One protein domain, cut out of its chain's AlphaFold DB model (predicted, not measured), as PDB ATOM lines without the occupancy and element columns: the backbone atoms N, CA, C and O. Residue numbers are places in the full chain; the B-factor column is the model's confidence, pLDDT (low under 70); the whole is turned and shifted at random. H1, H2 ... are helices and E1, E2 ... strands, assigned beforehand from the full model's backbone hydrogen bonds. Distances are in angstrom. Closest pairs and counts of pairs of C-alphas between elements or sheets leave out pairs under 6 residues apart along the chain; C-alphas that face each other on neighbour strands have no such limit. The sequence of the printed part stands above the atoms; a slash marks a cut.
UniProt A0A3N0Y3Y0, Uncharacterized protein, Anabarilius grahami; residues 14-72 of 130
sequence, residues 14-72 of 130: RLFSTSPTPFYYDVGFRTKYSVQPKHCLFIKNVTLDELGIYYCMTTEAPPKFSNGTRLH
ATOM      1  N   ARG A  14      99.343 144.164  60.625       91.56
ATOM      2  CA  ARG A  14     100.375 143.955  61.632       91.56
ATOM      3  C   ARG A  14     100.212 144.973  62.748       91.56
ATOM      4  O   ARG A  14     100.081 146.165  62.487       91.56
ATOM      5  N   LEU A  15     100.276 144.501  63.985       89.44
ATOM      6  CA  LEU A  15     100.429 145.362  65.150       89.44
ATOM      7  C   LEU A  15     101.906 145.388  65.556       89.44
ATOM      8  O   LEU A  15     102.573 144.352  65.533       89.44
ATOM      9  N   PHE A  16     102.413 146.565  65.910       86.50
ATOM     10  CA  PHE A  16     103.781 146.739  66.386       86.50
ATOM     11  C   PHE A  16     103.760 147.006  67.885       86.50
ATOM     12  O   PHE A  16     102.952 147.798  68.351       86.50
ATOM     13  N   SER A  17     104.682 146.423  68.649       82.19
ATOM     14  CA  SER A  17     104.792 146.722  70.087       82.19
ATOM     15  C   SER A  17     105.070 148.206  70.364       82.19
ATOM     16  O   SER A  17     104.784 148.697  71.447       82.19
ATOM     17  N   THR A  18     105.615 148.923  69.377       83.56
ATOM     18  CA  THR A  18     105.930 150.352  69.443       83.56
ATOM     19  C   THR A  18     104.751 151.266  69.111       83.56
ATOM     20  O   THR A  18     104.865 152.471  69.316       83.56
ATOM     21  N   SER A  19     103.635 150.743  68.585       82.56
ATOM     22  CA  SER A  19     102.483 151.566  68.210       82.56
ATOM     23  C   SER A  19     101.149 150.841  68.410       82.56
ATOM     24  O   SER A  19     100.975 149.724  67.920       82.56
ATOM     25  N   PRO A  20     100.154 151.490  69.042       81.69
ATOM     26  CA  PRO A  20      98.823 150.913  69.202       81.69
ATOM     27  C   PRO A  20      98.038 150.860  67.883       81.69
ATOM     28  O   PRO A  20      97.006 150.195  67.811       81.69
ATOM     29  N   THR A  21      98.489 151.559  66.836       88.19
ATOM     30  CA  THR A  21      97.787 151.593  65.551       88.19
ATOM     31  C   THR A  21      98.206 150.414  64.671       88.19
ATOM     32  O   THR A  21      99.396 150.297  64.356       88.19
ATOM     33  N   PRO A  22      97.269 149.566  64.213       91.50
ATOM     34  CA  PRO A  22      97.595 148.498  63.281       91.50
ATOM     35  C   PRO A  22      98.000 149.069  61.917       91.50
ATOM     36  O   PRO A  22      97.362 149.972  61.373       91.50
ATOM     37  N   PHE A  23      99.061 148.508  61.351       92.44
ATOM     38  CA  PHE A  23      99.457 148.723  59.969       92.44
ATOM     39  C   PHE A  23      98.712 147.746  59.068       92.44
ATOM     40  O   PHE A  23      98.642 146.557  59.368       92.44
ATOM     41  N   TYR A  24      98.190 148.237  57.951       94.38
ATOM     42  CA  TYR A  24      97.451 147.440  56.980       94.38
ATOM     43  C   TYR A  24      98.247 147.366  55.686       94.38
ATOM     44  O   TYR A  24      98.699 148.399  55.195       94.38
ATOM     45  N   TYR A  25      98.398 146.160  55.139       91.19
ATOM     46  CA  TYR A  25      99.121 145.954  53.878       91.19
ATOM     47  C   TYR A  25      98.311 146.395  52.656       91.19
ATOM     48  O   TYR A  25      98.894 146.700  51.622       91.19
ATOM     49  N   ASP A  26      96.988 146.473  52.801       92.56
ATOM     50  CA  ASP A  26      96.072 147.029  51.811       92.56
ATOM     51  C   ASP A  26      95.164 148.074  52.479       92.56
ATOM     52  O   ASP A  26      94.684 147.887  53.602       92.56
ATOM     53  N   VAL A  27      94.916 149.189  51.791       89.75
ATOM     54  CA  VAL A  27      94.035 150.261  52.275       89.75
ATOM     55  C   VAL A  27      92.586 149.794  52.436       89.75
ATOM     56  O   VAL A  27      91.914 150.220  53.377       89.75
ATOM     57  N   GLY A  28      92.125 148.871  51.588       90.06
ATOM     58  CA  GLY A  28      90.796 148.270  51.651       90.06
ATOM     59  C   GLY A  28      90.592 147.406  52.894       90.06
ATOM     60  O   GLY A  28      89.471 147.279  53.381       90.06
ATOM     61  N   PHE A  29      91.663 146.882  53.495       93.19
ATOM     62  CA  PHE A  29      91.549 146.090  54.720       93.19
ATOM     63  C   PHE A  29      91.132 146.912  55.938       93.19
ATOM     64  O   PHE A  29      90.583 146.343  56.878       93.19
ATOM     65  N   ARG A  30      91.311 148.237  55.929       92.69
ATOM     66  CA  ARG A  30      90.939 149.108  57.059       92.69
ATOM     67  C   ARG A  30      89.441 149.113  57.353       92.69
ATOM     68  O   ARG A  30      89.040 149.281  58.501       92.69
ATOM     69  N   THR A  31      88.608 148.952  56.328       92.69
ATOM     70  CA  THR A  31      87.146 148.956  56.487       92.69
ATOM     71  C   THR A  31      86.623 147.609  56.978       92.69
ATOM     72  O   THR A  31      85.577 147.563  57.626       92.69
ATOM     73  N   LYS A  32      87.366 146.526  56.713       92.94
ATOM     74  CA  LYS A  32      86.933 145.147  56.955       92.94
ATOM     75  C   LYS A  32      87.578 144.499  58.174       92.94
ATOM     76  O   LYS A  32      86.917 143.743  58.877       92.94
ATOM     77  N   TYR A  33      88.832 144.823  58.462       94.00
ATOM     78  CA  TYR A  33      89.613 144.208  59.527       94.00
ATOM     79  C   TYR A  33      90.012 145.242  60.578       94.00
ATOM     80  O   TYR A  33      90.436 146.355  60.268       94.00
ATOM     81  N   SER A  34      89.936 144.868  61.848       92.62
ATOM     82  CA  SER A  34      90.459 145.679  62.949       92.62
ATOM     83  C   SER A  34      91.013 144.803  64.056       92.62
ATOM     84  O   SER A  34      90.613 143.651  64.199       92.62
ATOM     85  N   VAL A  35      91.915 145.356  64.860       90.38
ATOM     86  CA  VAL A  35      92.454 144.666  66.033       90.38
ATOM     87  C   VAL A  35      91.679 145.107  67.268       90.38
ATOM     88  O   VAL A  35      91.548 146.299  67.531       90.38
ATOM     89  N   GLN A  36      91.158 144.139  68.010       87.88
ATOM     90  CA  GLN A  36      90.575 144.325  69.333       87.88
ATOM     91  C   GLN A  36      91.629 144.071  70.428       87.88
ATOM     92  O   GLN A  36      92.690 143.496  70.146       87.88
ATOM     93  N   PRO A  37      91.367 144.485  71.686       80.44
ATOM     94  CA  PRO A  37      92.241 144.171  72.813       80.44
ATOM     95  C   PRO A  37      92.591 142.676  72.883       80.44
ATOM     96  O   PRO A  37      91.835 141.832  72.407       80.44
ATOM     97  N   LYS A  38      93.733 142.344  73.500       81.69
ATOM     98  CA  LYS A  38      94.264 140.965  73.600       81.69
ATOM     99  C   LYS A  38      94.642 140.318  72.255       81.69
ATOM    100  O   LYS A  38      94.611 139.099  72.131       81.69
ATOM    101  N   HIS A  39      95.041 141.120  71.264       82.88
ATOM    102  CA  HIS A  39      95.478 140.646  69.940       82.88
ATOM    103  C   HIS A  39      94.395 139.881  69.157       82.88
ATOM    104  O   HIS A  39      94.704 139.018  68.336       82.88
ATOM    105  N   CYS A  40      93.122 140.204  69.387       88.12
ATOM    106  CA  CYS A  40      92.011 139.584  68.677       88.12
ATOM    107  C   CYS A  40      91.787 140.262  67.317       88.12
ATOM    108  O   CYS A  40      91.632 141.481  67.241       88.12
ATOM    109  N   LEU A  41      91.733 139.477  66.238       91.69
ATOM    110  CA  LEU A  41      91.326 139.968  64.921       91.69
ATOM    111  C   LEU A  41      89.798 140.050  64.856       91.69
ATOM    112  O   LEU A  41      89.107 139.063  65.092       91.69
ATOM    113  N   PHE A  42      89.277 141.216  64.490       92.81
ATOM    114  CA  PHE A  42      87.863 141.431  64.223       92.81
ATOM    115  C   PHE A  42      87.633 141.634  62.729       92.81
ATOM    116  O   PHE A  42      88.305 142.456  62.104       92.81
ATOM    117  N   ILE A  43      86.676 140.887  62.177       94.06
ATOM    118  CA  ILE A  43      86.317 140.897  60.759       94.06
ATOM    119  C   ILE A  43      84.868 141.372  60.643       94.06
ATOM    120  O   ILE A  43      83.957 140.745  61.180       94.06
ATOM    121  N   LYS A  44      84.655 142.490  59.953       93.88
ATOM    122  CA  LYS A  44      83.336 143.073  59.692       93.88
ATOM    123  C   LYS A  44      82.744 142.477  58.423       93.88
ATOM    124  O   LYS A  44      83.457 142.325  57.435       93.88
ATOM    125  N   ASN A  45      81.435 142.225  58.436       91.81
ATOM    126  CA  ASN A  45      80.656 141.803  57.266       91.81
ATOM    127  C   ASN A  45      81.329 140.641  56.514       91.81
ATOM    128  O   ASN A  45      81.781 140.799  55.379       91.81
ATOM    129  N   VAL A  46      81.454 139.496  57.191       89.69
ATOM    130  CA  VAL A  46      82.068 138.283  56.635       89.69
ATOM    131  C   VAL A  46      81.240 137.783  55.451       89.69
ATOM    132  O   VAL A  46      80.036 137.572  55.575       89.69
ATOM    133  N   THR A  47      81.900 137.570  54.316       90.31
ATOM    134  CA  THR A  47      81.318 137.009  53.092       90.31
ATOM    135  C   THR A  47      82.111 135.781  52.632       90.31
ATOM    136  O   THR A  47      83.059 135.353  53.295       90.31
ATOM    137  N   LEU A  48      81.741 135.205  51.484       88.00
ATOM    138  CA  LEU A  48      82.438 134.054  50.901       88.00
ATOM    139  C   LEU A  48      83.923 134.329  50.605       88.00
ATOM    140  O   LEU A  48      84.732 133.402  50.645       88.00
ATOM    141  N   ASP A  49      84.295 135.585  50.346       87.50
ATOM    142  CA  ASP A  49      85.677 135.965  50.035       87.50
ATOM    143  C   ASP A  49      86.614 135.896  51.251       87.50
ATOM    144  O   ASP A  49      87.824 135.727  51.087       87.50
ATOM    145  N   GLU A  50      86.062 135.961  52.466       89.81
ATOM    146  CA  GLU A  50      86.815 135.909  53.725       89.81
ATOM    147  C   GLU A  50      87.005 134.488  54.247       89.81
ATOM    148  O   GLU A  50      87.690 134.292  55.254       89.81
ATOM    149  N   LEU A  51      86.397 133.492  53.610       89.88
ATOM    150  CA  LEU A  51      86.527 132.113  54.049       89.88
ATOM    151  C   LEU A  51      87.946 131.605  53.810       89.88
ATOM    152  O   LEU A  51      88.547 131.808  52.754       89.88
ATOM    153  N   GLY A  52      88.485 130.905  54.803       90.25
ATOM    154  CA  GLY A  52      89.870 130.459  54.768       90.25
ATOM    155  C   GLY A  52      90.420 130.155  56.150       90.25
ATOM    156  O   GLY A  52      89.684 130.101  57.134       90.25
ATOM    157  N   ILE A  53      91.729 129.930  56.212       91.06
ATOM    158  CA  ILE A  53      92.444 129.704  57.467       91.06
ATOM    159  C   ILE A  53      93.227 130.972  57.802       91.06
ATOM    160  O   ILE A  53      94.017 131.454  56.993       91.06
ATOM    161  N   TYR A  54      92.993 131.502  58.996       93.19
ATOM    162  CA  TYR A  54      93.652 132.690  59.523       93.19
ATOM    163  C   TYR A  54      94.751 132.283  60.487       93.19
ATOM    164  O   TYR A  54      94.519 131.450  61.359       93.19
ATOM    165  N   TYR A  55      95.924 132.894  60.364       92.56
ATOM    166  CA  TYR A  55      97.085 132.595  61.195       92.56
ATOM    167  C   TYR A  55      97.553 133.851  61.921       92.56
ATOM    168  O   TYR A  55      97.630 134.927  61.326       92.56
ATOM    169  N   CYS A  56      97.927 133.697  63.189       91.12
ATOM    170  CA  CYS A  56      98.755 134.688  63.864       91.12
ATOM    171  C   CYS A  56     100.214 134.389  63.520       91.12
ATOM    172  O   CYS A  56     100.621 133.227  63.504       91.12
ATOM    173  N   MET A  57     100.989 135.434  63.251       90.44
ATOM    174  CA  MET A  57     102.391 135.321  62.868       90.44
ATOM    175  C   MET A  57     103.228 136.235  63.755       90.44
ATOM    176  O   MET A  57     102.923 137.421  63.886       90.44
ATOM    177  N   THR A  58     104.288 135.691  64.351       88.12
ATOM    178  CA  THR A  58     105.309 136.507  65.010       88.12
ATOM    179  C   THR A  58     106.365 136.924  63.995       88.12
ATOM    180  O   THR A  58     106.628 136.227  63.015       88.12
ATOM    181  N   THR A  59     106.993 138.075  64.228       82.62
ATOM    182  CA  THR A  59     108.068 138.583  63.363       82.62
ATOM    183  C   THR A  59     109.459 138.261  63.898       82.62
ATOM    184  O   THR A  59     110.405 138.988  63.611       82.62
ATOM    185  N   GLU A  60     109.569 137.207  64.711       84.12
ATOM    186  CA  GLU A  60     110.859 136.620  65.075       84.12
ATOM    187  C   GLU A  60     111.543 136.054  63.820       84.12
ATOM    188  O   GLU A  60     110.891 135.802  62.807       84.12
ATOM    189  N   ALA A  61     112.863 135.867  63.873       85.12
ATOM    190  CA  ALA A  61     113.616 135.194  62.821       85.12
ATOM    191  C   ALA A  61     114.004 133.788  63.321       85.12
ATOM    192  O   ALA A  61     114.837 133.697  64.225       85.12
ATOM    193  N   PRO A  62     113.422 132.696  62.785       85.19
ATOM    194  CA  PRO A  62     112.447 132.635  61.692       85.19
ATOM    195  C   PRO A  62     111.008 132.962  62.138       85.19
ATOM    196  O   PRO A  62     110.674 132.763  63.311       85.19
ATOM    197  N   PRO A  63     110.130 133.406  61.216       86.75
ATOM    198  CA  PRO A  63     108.749 133.702  61.564       86.75
ATOM    199  C   PRO A  63     107.999 132.453  62.014       86.75
ATOM    200  O   PRO A  63     108.054 131.416  61.352       86.75
ATOM    201  N   LYS A  64     107.261 132.564  63.121       90.56
ATOM    202  CA  LYS A  64     106.450 131.465  63.654       90.56
ATOM    203  C   LYS A  64     104.978 131.733  63.387       90.56
ATOM    204  O   LYS A  64     104.491 132.839  63.621       90.56
ATOM    205  N   PHE A  65     104.277 130.704  62.926       90.69
ATOM    206  CA  PHE A  65     102.835 130.724  62.696       90.69
ATOM    207  C   PHE A  65     102.114 129.962  63.806       90.69
ATOM    208  O   PHE A  65     102.626 128.966  64.316       90.69
ATOM    209  N   SER A  66     100.922 130.422  64.180       90.25
ATOM    210  CA  SER A  66     100.026 129.667  65.060       90.25
ATOM    211  C   SER A  66      99.376 128.482  64.330       90.25
ATOM    212  O   SER A  66      99.490 128.350  63.113       90.25
ATOM    213  N   ASN A  67      98.621 127.648  65.053       91.00
ATOM    214  CA  ASN A  67      97.900 126.490  64.491       91.00
ATOM    215  C   ASN A  67      96.793 126.851  63.478       91.00
ATOM    216  O   ASN A  67      96.194 125.965  62.873       91.00
ATOM    217  N   GLY A  68      96.527 128.141  63.273       90.25
ATOM    218  CA  GLY A  68      95.501 128.624  62.363       90.25
ATOM    219  C   GLY A  68      94.077 128.464  62.904       90.25
ATOM    220  O   GLY A  68      93.801 127.716  63.838       90.25
ATOM    221  N   THR A  69      93.135 129.202  62.329       91.88
ATOM    222  CA  THR A  69      91.703 129.105  62.641       91.88
ATOM    223  C   THR A  69      90.905 129.169  61.348       91.88
ATOM    224  O   THR A  69      91.071 130.103  60.564       91.88
ATOM    225  N   ARG A  70      90.059 128.162  61.097       92.19
ATOM    226  CA  ARG A  70      89.270 128.059  59.863       92.19
ATOM    227  C   ARG A  70      87.945 128.807  59.997       92.19
ATOM    228  O   ARG A  70      87.075 128.392  60.758       92.19
ATOM    229  N   LEU A  71      87.775 129.852  59.196       91.12
ATOM    230  CA  LEU A  71      86.518 130.574  59.054       91.12
ATOM    231  C   LEU A  71      85.683 129.944  57.936       91.12
ATOM    232  O   LEU A  71      86.157 129.787  56.808       91.12
ATOM    233  N   HIS A  72      84.445 129.581  58.257       89.25
ATOM    234  CA  HIS A  72      83.447 129.068  57.324       89.25
ATOM    235  C   HIS A  72      82.089 129.694  57.656       89.25
ATOM    236  O   HIS A  72      81.807 129.971  58.821       89.25
TER     237      HIS A  72
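What this domain is: This is residues 14 to 72 of the 130 residues of an uncharacterized protein of Anabarilius grahami (UniProt A0A3N0Y3Y0). Three small two-stranded hairpins follow one another: E1 with E2 and E3 with E4 lie near each other, with the short H1 between E2 and E3 in the chain, and E5 with E6 makes a separate long arm. Residues 44 to 51 lead across to that arm at one end, and its loop, residues 55 to 68, runs back toward the side of E1 and E2, leaving a gap between the arm and the first two hairpins. The printed part has 59 residues, with the named elements in the order E1, E2, H1, E3, E4, E5, E6; each pair of strands is an antiparallel sheet of its own. The class is mostly strand, although under half of the residues are in named elements. The whole is only just compact, close to loose, with a radius of gyration of the C-alphas of 12.3 A and spans of 33 by 25 by 21 A.

How they stand to each other: Begin with E1, residues 14 to 16, and E2, residues 19 to 24, an antiparallel hairpin at 157 degrees; look for N 14 and O 23, 2.8 A apart and within hydrogen-bond range. Next come H1, residues 29 to 32, and E3, residues 33 to 36, joined by a tight link with 0 residues between them. H1 is too short for an O i to N i+4 pair; its one O i to N i+3 pair is within range. E3 and E4, residues 40 to 43, form an antiparallel hairpin at 148 degrees, with N 36 and O 40 within hydrogen-bond range at 2.8 A. Between the first two hairpins, the closest C-alphas of E2 and E3 are those of Pro 22 and Val 35, 7.0 A apart; E1 and E3 are only just apart, at 8.1 A. The closest C-alphas of H1 and E4 are those of Lys 32 and Ile 43, 5.7 A apart. E5, residues 52 to 54, and E6, residues 69 to 71, form the third antiparallel hairpin, at 143 degrees, with N 54 and O 69 within hydrogen-bond range at 2.8 A. E5 and E6 are apart from E1, E2, H1, E3 and E4.

Where its parts are: Find C-alpha 14 at (100.375, 143.955, 61.632), where E1 begins; it spans 6.5 A. E2 starts at C-alpha 19, (102.483, 151.566, 68.210), and runs 13.0 A; it is the longest strand by residues. H1 measures 5.2 A, E3 9.9 A and E4 9.8 A. E5 and E6 each measure 6.5 A, and E6 ends at C-alpha 71, (86.518, 130.574, 59.054).

The domain as a whole: The two C-alphas farthest apart are those of Thr 18 and Leu 48, at 34.1 A. The printed part has no cut. The link from E5 to E6 is long, with 14 residues, and the link from E4 to E5 is short, with 8. The mean pLDDT of the printed part is 89.4, and no printed residue is under 70.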